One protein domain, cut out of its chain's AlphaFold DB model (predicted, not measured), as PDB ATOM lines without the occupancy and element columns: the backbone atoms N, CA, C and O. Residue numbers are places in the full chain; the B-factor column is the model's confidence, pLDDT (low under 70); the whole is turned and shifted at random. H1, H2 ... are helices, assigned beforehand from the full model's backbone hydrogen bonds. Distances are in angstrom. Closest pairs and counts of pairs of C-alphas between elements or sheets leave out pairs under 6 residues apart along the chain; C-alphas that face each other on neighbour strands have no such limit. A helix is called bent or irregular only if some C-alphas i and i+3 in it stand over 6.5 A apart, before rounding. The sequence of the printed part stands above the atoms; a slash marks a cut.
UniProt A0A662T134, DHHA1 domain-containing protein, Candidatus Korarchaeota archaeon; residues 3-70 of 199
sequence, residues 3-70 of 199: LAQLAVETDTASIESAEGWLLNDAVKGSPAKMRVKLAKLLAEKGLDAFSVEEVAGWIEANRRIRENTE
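Overview. This is residues 3 to 70 of the 199 residues of the protein "DHHA1 domain-containing protein" of Candidatus Korarchaeota archaeon (UniProt A0A662T134). H2 sits in the middle of this small compact body, with H1 crossing it on one side at residues 19 to 24, the long straight H4 crossing it on the other side near Gly 29, and H3 folding back beside it as the second half of a helical hairpin. H3, sharply kinked near residue 45, lies at one end of the longest dimension of the whole, and H4 runs along that dimension from beside Phe 50 of H3, across H2, to Glu 70 at the other end. The printed part has 68 residues with four named helices, in the order H1, H2, H3, H4, and no named strand; the class is all helix. It is compact, with a radius of gyration of the C-alphas of 11.1 A, and spans 32 by 23 by 19 A.

Along the chain. Find C-alpha 3 at (-26.490, -27.840, -6.809); from there H1 runs through residues 3 to 11, 12.2 A from first to last C-alpha. Next look for H2 at residues 18 to 29, 16.1 A long, which begins at C-alpha 18 at (-17.966, -26.761, 2.259). H3 follows at residues 32 to 51, the longest helix by residues with 20, and its first and last C-alphas are 19.9 A apart. It has a kink of 124 degrees near residue 45 and is irregular: C-alphas 44 and 47 are 9.5 A apart. H4 takes residues 53 to 70, 25.6 A long, and ends at C-alpha 70 at (-8.985, -39.833, 7.793).

Arrangement. Start at H2, the hub, which touches the three other helices. With residues 19 to 24 alone it touches H1, where the closest C-alphas, those of Leu 6 and Gly 20, are 5.0 A apart; the two run the same way at a steep tilt of 66 degrees. H2 and H3 touch as a helical hairpin, opposite ways at a shallow tilt of 23 degrees, closest at the C-alphas of Val 27 and Arg 35, 6.9 A apart. H4 touches H2 with residues 55 to 63 alone, about perpendicular at 84 degrees; look at the C-alphas of Gly 29 and Trp 58, the closest, 4.4 A apart. With residues 55 to 59 alone H4 also touches H3, about perpendicular at 77 degrees, closest at the C-alphas of Phe 50 and Ala 56, 5.6 A apart. H1 and H3 are close but not clearly touching, and H1 and H4 are apart. In H1, H2 and H4 every O i to N i+4 pair is within hydrogen-bond range; in H3, 9 of 16 are.

Size, cuts and confidence. The two C-alphas farthest apart are those of Glu 44 and Glu 70, 32.9 A. The printed part has no cut. The links from H2 to H3 and from H3 to H4 are tight, and the link from H1 to H2 is short. The mean pLDDT of the printed part is 93.0, and no printed residue is under 70.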
ATOM      1  N   LEU A   3     -26.391 -26.401  -7.112       85.88
ATOM      2  CA  LEU A   3     -26.490 -27.840  -6.809       85.88
ATOM      3  C   LEU A   3     -25.905 -28.744  -7.904       85.88
ATOM      4  O   LEU A   3     -25.279 -29.747  -7.584       85.88
ATOM      5  N   ALA A   4     -26.084 -28.393  -9.180       85.38
ATOM      6  CA  ALA A   4     -25.526 -29.173 -10.285       85.38
ATOM      7  C   ALA A   4     -23.993 -29.126 -10.296       85.38
ATOM      8  O   ALA A   4     -23.353 -30.147 -10.515       85.38
ATOM      9  N   GLN A   5     -23.410 -27.963  -9.995       87.50
ATOM     10  CA  GLN A   5     -21.962 -27.818  -9.846       87.50
ATOM     11  C   GLN A   5     -21.431 -28.671  -8.685       87.50
ATOM     12  O   GLN A   5     -20.502 -29.449  -8.875       87.50
ATOM     13  N   LEU A   6     -22.083 -28.605  -7.520       88.94
ATOM     14  CA  LEU A   6     -21.710 -29.432  -6.368       88.94
ATOM     15  C   LEU A   6     -21.831 -30.930  -6.675       88.94
ATOM     16  O   LEU A   6     -20.989 -31.714  -6.254       88.94
ATOM     17  N   ALA A   7     -22.847 -31.344  -7.438       85.50
ATOM     18  CA  ALA A   7     -22.985 -32.736  -7.853       85.50
ATOM     19  C   ALA A   7     -21.764 -33.204  -8.668       85.50
ATOM     20  O   ALA A   7     -21.230 -34.277  -8.387       85.50
ATOM     21  N   VAL A   8     -21.271 -32.377  -9.597       84.94
ATOM     22  CA  VAL A   8     -20.055 -32.663 -10.380       84.94
ATOM     23  C   VAL A   8     -18.818 -32.780  -9.482       84.94
ATOM     24  O   VAL A   8     -18.055 -33.737  -9.625       84.94
ATOM     25  N   GLU A   9     -18.634 -31.873  -8.518       85.69
ATOM     26  CA  GLU A   9     -17.539 -31.956  -7.533       85.69
ATOM     27  C   GLU A   9     -17.577 -33.285  -6.759       85.69
ATOM     28  O   GLU A   9     -16.561 -33.969  -6.602       85.69
ATOM     29  N   THR A  10     -18.768 -33.684  -6.297       83.88
ATOM     30  CA  THR A  10     -18.935 -34.912  -5.506       83.88
ATOM     31  C   THR A  10     -18.729 -36.189  -6.316       83.88
ATOM     32  O   THR A  10     -18.146 -37.141  -5.793       83.88
ATOM     33  N   ASP A  11     -19.165 -36.213  -7.577       80.38
ATOM     34  CA  ASP A  11     -19.041 -37.373  -8.465       80.38
ATOM     35  C   ASP A  11     -17.583 -37.621  -8.872       80.38
ATOM     36  O   ASP A  11     -17.080 -38.744  -8.824       80.38
ATOM     37  N   THR A  12     -16.856 -36.542  -9.157       76.50
ATOM     38  CA  THR A  12     -15.433 -36.587  -9.521       76.50
ATOM     39  C   THR A  12     -14.495 -36.745  -8.318       76.50
ATOM     40  O   THR A  12     -13.280 -36.834  -8.491       76.50
ATOM     41  N   ALA A  13     -15.037 -36.794  -7.096       74.50
ATOM     42  CA  ALA A  13     -14.279 -36.823  -5.843       74.50
ATOM     43  C   ALA A  13     -13.256 -35.670  -5.706       74.50
ATOM     44  O   ALA A  13     -12.216 -35.836  -5.056       74.50
ATOM     45  N   SER A  14     -13.576 -34.509  -6.291       80.56
ATOM     46  CA  SER A  14     -12.786 -33.267  -6.279       80.56
ATOM     47  C   SER A  14     -13.493 -32.164  -5.477       80.56
ATOM     48  O   SER A  14     -13.594 -31.018  -5.888       80.56
ATOM     49  N   ILE A  15     -14.042 -32.539  -4.318       85.62
ATOM     50  CA  ILE A  15     -14.815 -31.631  -3.467       85.62
ATOM     51  C   ILE A  15     -13.884 -30.605  -2.817       85.62
ATOM     52  O   ILE A  15     -13.060 -30.962  -1.974       85.62
ATOM     53  N   GLU A  16     -14.072 -29.338  -3.168       83.56
ATOM     54  CA  GLU A  16     -13.325 -28.203  -2.609       83.56
ATOM     55  C   GLU A  16     -14.202 -27.341  -1.694       83.56
ATOM     56  O   GLU A  16     -13.722 -26.747  -0.729       83.56
ATOM     57  N   SER A  17     -15.508 -27.301  -1.965       89.94
ATOM     58  CA  SER A  17     -16.459 -26.458  -1.246       89.94
ATOM     59  C   SER A  17     -17.002 -27.116   0.029       89.94
ATOM     60  O   SER A  17     -17.208 -28.333   0.106       89.94
ATOM     61  N   ALA A  18     -17.304 -26.295   1.041       91.00
ATOM     62  CA  ALA A  18     -17.966 -26.761   2.259       91.00
ATOM     63  C   ALA A  18     -19.348 -27.362   1.943       91.00
ATOM     64  O   ALA A  18     -19.720 -28.406   2.478       91.00
ATOM     65  N   GLU A  19     -20.093 -26.748   1.024       93.25
ATOM     66  CA  GLU A  19     -21.404 -27.231   0.596       93.25
ATOM     67  C   GLU A  19     -21.323 -28.527  -0.213       93.25
ATOM     68  O   GLU A  19     -22.204 -29.379  -0.082       93.25
ATOM     69  N   GLY A  20     -20.262 -28.727  -0.998       93.50
ATOM     70  CA  GLY A  20     -19.998 -30.000  -1.665       93.50
ATOM     71  C   GLY A  20     -19.765 -31.123  -0.655       93.50
ATOM     72  O   GLY A  20     -20.278 -32.233  -0.825       93.50
ATOM     73  N   TRP A  21     -19.086 -30.829   0.459       93.81
ATOM     74  CA  TRP A  21     -18.924 -31.793   1.547       93.81
ATOM     75  C   TRP A  21     -20.240 -32.111   2.254       93.81
ATOM     76  O   TRP A  21     -20.514 -33.288   2.500       93.81
ATOM     77  N   LEU A  22     -21.082 -31.102   2.509       95.88
ATOM     78  CA  LEU A  22     -22.432 -31.311   3.047       95.88
ATOM     79  C   LEU A  22     -23.271 -32.194   2.117       95.88
ATOM     80  O   LEU A  22     -23.903 -33.142   2.583       95.88
ATOM     81  N   LEU A  23     -23.230 -31.946   0.804       95.38
ATOM     82  CA  LEU A  23     -23.942 -32.762  -0.180       95.38
ATOM     83  C   LEU A  23     -23.440 -34.213  -0.186       95.38
ATOM     84  O   LEU A  23     -24.240 -35.147  -0.107       95.38
ATOM     85  N   ASN A  24     -22.120 -34.412  -0.235       94.06
ATOM     86  CA  ASN A  24     -21.508 -35.739  -0.172       94.06
ATOM     87  C   ASN A  24     -21.928 -36.496   1.095       94.06
ATOM     88  O   ASN A  24     -22.244 -37.687   1.025       94.06
ATOM     89  N   ASP A  25     -21.936 -35.814   2.239       95.56
ATOM     90  CA  ASP A  25     -22.294 -36.417   3.521       95.56
ATOM     91  C   ASP A  25     -23.775 -36.743   3.617       95.56
ATOM     92  O   ASP A  25     -24.118 -37.842   4.050       95.56
ATOM     93  N   ALA A  26     -24.645 -35.856   3.138       96.31
ATOM     94  CA  ALA A  26     -26.073 -36.119   3.070       96.31
ATOM     95  C   ALA A  26     -26.354 -37.379   2.237       96.31
ATOM     96  O   ALA A  26     -27.075 -38.274   2.676       96.31
ATOM     97  N   VAL A  27     -25.739 -37.500   1.055       94.50
ATOM     98  CA  VAL A  27     -25.958 -38.644   0.156       94.50
ATOM     99  C   VAL A  27     -25.410 -39.942   0.750       94.50
ATOM    100  O   VAL A  27     -26.123 -40.951   0.766       94.50
ATOM    101  N   LYS A  28     -24.168 -39.942   1.247       92.25
ATOM    102  CA  LYS A  28     -23.519 -41.152   1.785       92.25
ATOM    103  C   LYS A  28     -24.071 -41.571   3.147       92.25
ATOM    104  O   LYS A  28     -24.121 -42.766   3.423       92.25
ATOM    105  N   GLY A  29     -24.517 -40.613   3.954       94.00
ATOM    106  CA  GLY A  29     -25.152 -40.857   5.247       94.00
ATOM    107  C   GLY A  29     -26.620 -41.252   5.146       94.00
ATOM    108  O   GLY A  29     -27.133 -41.928   6.037       94.00
ATOM    109  N   SER A  30     -27.302 -40.879   4.057       95.62
ATOM    110  CA  SER A  30     -28.703 -41.251   3.864       95.62
ATOM    111  C   SER A  30     -28.867 -42.758   3.606       95.62
ATOM    112  O   SER A  30     -28.172 -43.341   2.758       95.62
ATOM    113  N   PRO A  31     -29.829 -43.425   4.274       93.69
ATOM    114  CA  PRO A  31     -30.198 -44.793   3.935       93.69
ATOM    115  C   PRO A  31     -30.663 -44.890   2.478       93.69
ATOM    116  O   PRO A  31     -31.351 -43.999   1.985       93.69
ATOM    117  N   ALA A  32     -30.378 -46.007   1.799       91.62
ATOM    118  CA  ALA A  32     -30.722 -46.185   0.383       91.62
ATOM    119  C   ALA A  32     -32.205 -45.888   0.078       91.62
ATOM    120  O   ALA A  32     -32.508 -45.168  -0.871       91.62
ATOM    121  N   LYS A  33     -33.117 -46.351   0.945       93.94
ATOM    122  CA  LYS A  33     -34.566 -46.107   0.836       93.94
ATOM    123  C   LYS A  33     -34.976 -44.632   0.982       93.94
ATOM    124  O   LYS A  33     -36.062 -44.261   0.558       93.94
ATOM    125  N   MET A  34     -34.118 -43.796   1.567       96.38
ATOM    126  CA  MET A  34     -34.380 -42.377   1.829       96.38
ATOM    127  C   MET A  34     -33.750 -41.441   0.792       96.38
ATOM    128  O   MET A  34     -34.054 -40.251   0.789       96.38
ATOM    129  N   ARG A  35     -32.931 -41.948  -0.138       93.88
ATOM    130  CA  ARG A  35     -32.258 -41.116  -1.153       93.88
ATOM    131  C   ARG A  35     -33.225 -40.361  -2.059       93.88
ATOM    132  O   ARG A  35     -32.963 -39.219  -2.414       93.88
ATOM    133  N   VAL A  36     -34.370 -40.962  -2.385       96.19
ATOM    134  CA  VAL A  36     -35.425 -40.282  -3.158       96.19
ATOM    135  C   VAL A  36     -36.002 -39.103  -2.371       96.19
ATOM    136  O   VAL A  36     -36.261 -38.050  -2.947       96.19
ATOM    137  N   LYS A  37     -36.168 -39.243  -1.049       96.81
ATOM    138  CA  LYS A  37     -36.614 -38.143  -0.182       96.81
ATOM    139  C   LYS A  37     -35.572 -37.028  -0.134       96.81
ATOM    140  O   LYS A  37     -35.940 -35.871  -0.293       96.81
ATOM    141  N   LEU A  38     -34.291 -37.372   0.020       97.06
ATOM    142  CA  LEU A  38     -33.198 -36.398  -0.035       97.06
ATOM    143  C   LEU A  38     -33.216 -35.614  -1.355       97.06
ATOM    144  O   LEU A  38     -33.162 -34.390  -1.337       97.06
ATOM    145  N   ALA A  39     -33.353 -36.310  -2.488       96.12
ATOM    146  CA  ALA A  39     -33.420 -35.676  -3.802       96.12
ATOM    147  C   ALA A  39     -34.602 -34.699  -3.919       96.12
ATOM    148  O   ALA A  39     -34.424 -33.594  -4.423       96.12
ATOM    149  N   LYS A  40     -35.785 -35.069  -3.404       97.25
ATOM    150  CA  LYS A  40     -36.957 -34.177  -3.357       97.25
ATOM    151  C   LYS A  40     -36.698 -32.937  -2.503       97.25
ATOM    152  O   LYS A  40     -36.926 -31.830  -2.970       97.25
ATOM    153  N   LEU A  41     -36.155 -33.110  -1.296       97.25
ATOM    154  CA  LEU A  41     -35.828 -31.989  -0.409       97.25
ATOM    155  C   LEU A  41     -34.822 -31.026  -1.053       97.25
ATOM    156  O   LEU A  41     -35.022 -29.818  -0.992       97.25
ATOM    157  N   LEU A  42     -33.780 -31.549  -1.704       96.31
ATOM    158  CA  LEU A  42     -32.796 -30.735  -2.426       96.31
ATOM    159  C   LEU A  42     -33.417 -30.000  -3.621       96.31
ATOM    160  O   LEU A  42     -33.050 -28.859  -3.887       96.31
ATOM    161  N   ALA A  43     -34.355 -30.627  -4.334       95.44
ATOM    162  CA  ALA A  43     -35.052 -29.998  -5.453       95.44
ATOM    163  C   ALA A  43     -35.990 -28.868  -4.995       95.44
ATOM    164  O   ALA A  43     -36.047 -27.824  -5.637       95.44
ATOM    165  N   GLU A  44     -36.701 -29.065  -3.883       96.12
ATOM    166  CA  GLU A  44     -37.673 -28.103  -3.350       96.12
ATOM    167  C   GLU A  44     -37.014 -26.948  -2.586       96.12
ATOM    168  O   GLU A  44     -37.464 -25.808  -2.681       96.12
ATOM    169  N   LYS A  45     -35.970 -27.237  -1.800       96.06
ATOM    170  CA  LYS A  45     -35.370 -26.297  -0.835       96.06
ATOM    171  C   LYS A  45     -33.941 -25.887  -1.181       96.06
ATOM    172  O   LYS A  45     -33.352 -25.071  -0.480       96.06
ATOM    173  N   GLY A  46     -33.340 -26.453  -2.222       95.06
ATOM    174  CA  GLY A  46     -31.937 -26.190  -2.521       95.06
ATOM    175  C   GLY A  46     -31.019 -26.645  -1.379       95.06
ATOM    176  O   GLY A  46     -31.191 -27.724  -0.814       95.06
ATOM    177  N   LEU A  47     -30.039 -25.808  -1.028       94.69
ATOM    178  CA  LEU A  47     -29.074 -26.099   0.042       94.69
ATOM    179  C   LEU A  47     -29.681 -25.990   1.449       94.69
ATOM    180  O   LEU A  47     -29.165 -26.613   2.375       94.69
ATOM    181  N   ASP A  48     -30.817 -25.305   1.606       95.88
ATOM    182  CA  ASP A  48     -31.523 -25.208   2.892       95.88
ATOM    183  C   ASP A  48     -32.055 -26.576   3.355       95.88
ATOM    184  O   ASP A  48     -32.344 -26.786   4.534       95.88
ATOM    185  N   ALA A  49     -32.126 -27.557   2.444       96.88
ATOM    186  CA  ALA A  49     -32.411 -28.948   2.775       96.88
ATOM    187  C   ALA A  49     -31.431 -29.530   3.810       96.88
ATOM    188  O   ALA A  49     -31.814 -30.427   4.556       96.88
ATOM    189  N   PHE A  50     -30.192 -29.029   3.888       96.62
ATOM    190  CA  PHE A  50     -29.197 -29.500   4.857       96.62
ATOM    191  C   PHE A  50     -29.552 -29.161   6.308       96.62
ATOM    192  O   PHE A  50     -29.081 -29.841   7.215       96.62
ATOM    193  N   SER A  51     -30.399 -28.154   6.530       96.75
ATOM    194  CA  SER A  51     -30.882 -27.771   7.861       96.75
ATOM    195  C   SER A  51     -32.103 -28.574   8.316       96.75
ATOM    196  O   SER A  51     -32.507 -28.461   9.471       96.75
ATOM    197  N   VAL A  52     -32.703 -29.394   7.444       97.50
ATOM    198  CA  VAL A  52     -33.768 -30.323   7.844       97.50
ATOM    199  C   VAL A  52     -33.170 -31.351   8.799       97.50
ATOM    200  O   VAL A  52     -32.218 -32.032   8.430       97.50
ATOM    201  N   GLU A  53     -33.744 -31.492   9.996       97.06
ATOM    202  CA  GLU A  53     -33.208 -32.314  11.097       97.06
ATOM    203  C   GLU A  53     -32.765 -33.717  10.652       97.06
ATOM    204  O   GLU A  53     -31.664 -34.167  10.964       97.06
ATOM    205  N   GLU A  54     -33.585 -34.387   9.842       96.31
ATOM    206  CA  GLU A  54     -33.269 -35.716   9.318       96.31
ATOM    207  C   GLU A  54     -32.038 -35.717   8.388       96.31
ATOM    208  O   GLU A  54     -31.181 -36.596   8.491       96.31
ATOM    209  N   VAL A  55     -31.921 -34.719   7.506       97.81
ATOM    210  CA  VAL A  55     -30.784 -34.572   6.581       97.81
ATOM    211  C   VAL A  55     -29.522 -34.193   7.349       97.81
ATOM    212  O   VAL A  55     -28.464 -34.768   7.098       97.81
ATOM    213  N   ALA A  56     -29.635 -33.290   8.325       97.75
ATOM    214  CA  ALA A  56     -28.545 -32.932   9.226       97.75
ATOM    215  C   ALA A  56     -28.020 -34.166   9.982       97.75
ATOM    216  O   ALA A  56     -26.808 -34.364  10.080       97.75
ATOM    217  N   GLY A  57     -28.920 -35.049  10.430       97.50
ATOM    218  CA  GLY A  57     -28.561 -36.329  11.040       97.50
ATOM    219  C   GLY A  57     -27.768 -37.247  10.102       97.50
ATOM    220  O   GLY A  57     -26.781 -37.854  10.521       97.50
ATOM    221  N   TRP A  58     -28.144 -37.326   8.821       97.44
ATOM    222  CA  TRP A  58     -27.385 -38.089   7.819       97.44
ATOM    223  C   TRP A  58     -26.002 -37.492   7.559       97.44
ATOM    224  O   TRP A  58     -25.018 -38.234   7.502       97.44
ATOM    225  N   ILE A  59     -25.922 -36.164   7.443       97.50
ATOM    226  CA  ILE A  59     -24.660 -35.444   7.250       97.50
ATOM    227  C   ILE A  59     -23.699 -35.765   8.392       97.50
ATOM    228  O   ILE A  59     -22.573 -36.199   8.157       97.50
ATOM    229  N   GLU A  60     -24.157 -35.608   9.631       96.88
ATOM    230  CA  GLU A  60     -23.342 -35.842  10.821       96.88
ATOM    231  C   GLU A  60     -22.891 -37.306  10.926       96.88
ATOM    232  O   GLU A  60     -21.724 -37.588  11.215       96.88
ATOM    233  N   ALA A  61     -23.777 -38.258  10.616       93.94
ATOM    234  CA  ALA A  61     -23.430 -39.676  10.613       93.94
ATOM    235  C   ALA A  61     -22.286 -39.992   9.633       93.94
ATOM    236  O   ALA A  61     -21.330 -40.679  10.004       93.94
ATOM    237  N   ASN A  62     -22.341 -39.478   8.398       95.50
ATOM    238  CA  ASN A  62     -21.280 -39.730   7.421       95.50
ATOM    239  C   ASN A  62     -20.011 -38.914   7.690       95.50
ATOM    240  O   ASN A  62     -18.910 -39.420   7.465       95.50
ATOM    241  N   ARG A  63     -20.143 -37.689   8.208       96.00
ATOM    242  CA  ARG A  63     -19.006 -36.859   8.621       96.00
ATOM    243  C   ARG A  63     -18.133 -37.598   9.630       96.00
ATOM    244  O   ARG A  63     -16.933 -37.724   9.402       96.00
ATOM    245  N   ARG A  64     -18.735 -38.195  10.666       95.62
ATOM    246  CA  ARG A  64     -18.013 -39.018  11.656       95.62
ATOM    247  C   ARG A  64     -17.263 -40.178  11.011       95.62
ATOM    248  O   ARG A  64     -16.117 -40.445  11.359       95.62
ATOM    249  N   ILE A  65     -17.891 -40.870  10.057       94.88
ATOM    250  CA  ILE A  65     -17.243 -41.961   9.313       94.88
ATOM    251  C   ILE A  65     -16.046 -41.429   8.519       94.88
ATOM    252  O   ILE A  65     -14.986 -42.060   8.538       94.88
ATOM    253  N   ARG A  66     -16.181 -40.284   7.836       94.25
ATOM    254  CA  ARG A  66     -15.079 -39.657   7.091       94.25
ATOM    255  C   ARG A  66     -13.924 -39.290   8.018       94.25
ATOM    256  O   ARG A  66     -12.816 -39.742   7.761       94.25
ATOM    257  N   GLU A  67     -14.186 -38.562   9.097       95.12
ATOM    258  CA  GLU A  67     -13.158 -38.137  10.056       95.12
ATOM    259  C   GLU A  67     -12.440 -39.335  10.691       95.12
ATOM    260  O   GLU A  67     -11.219 -39.350  10.812       95.12
ATOM    261  N   ASN A  68     -13.176 -40.393  11.045       95.25
ATOM    262  CA  ASN A  68     -12.572 -41.629  11.546       95.25
ATOM    263  C   ASN A  68     -11.699 -42.321  10.491       95.25
ATOM    264  O   ASN A  68     -10.677 -42.918  10.826       95.25
ATOM    265  N   THR A  69     -12.117 -42.272   9.226       96.12
ATOM    266  CA  THR A  69     -11.357 -42.837   8.104       96.12
ATOM    267  C   THR A  69     -10.062 -42.063   7.883       96.12
ATOM    268  O   THR A  69      -9.018 -42.678   7.690       96.12
ATOM    269  N   GLU A  70     -10.127 -40.735   7.944       95.19
ATOM    270  CA  GLU A  70      -8.985 -39.833   7.793       95.19
ATOM    271  C   GLU A  70      -7.958 -40.053   8.904       95.19
ATOM    272  O   GLU A  70      -6.832 -40.453   8.600       95.19
TER     273      GLU A  70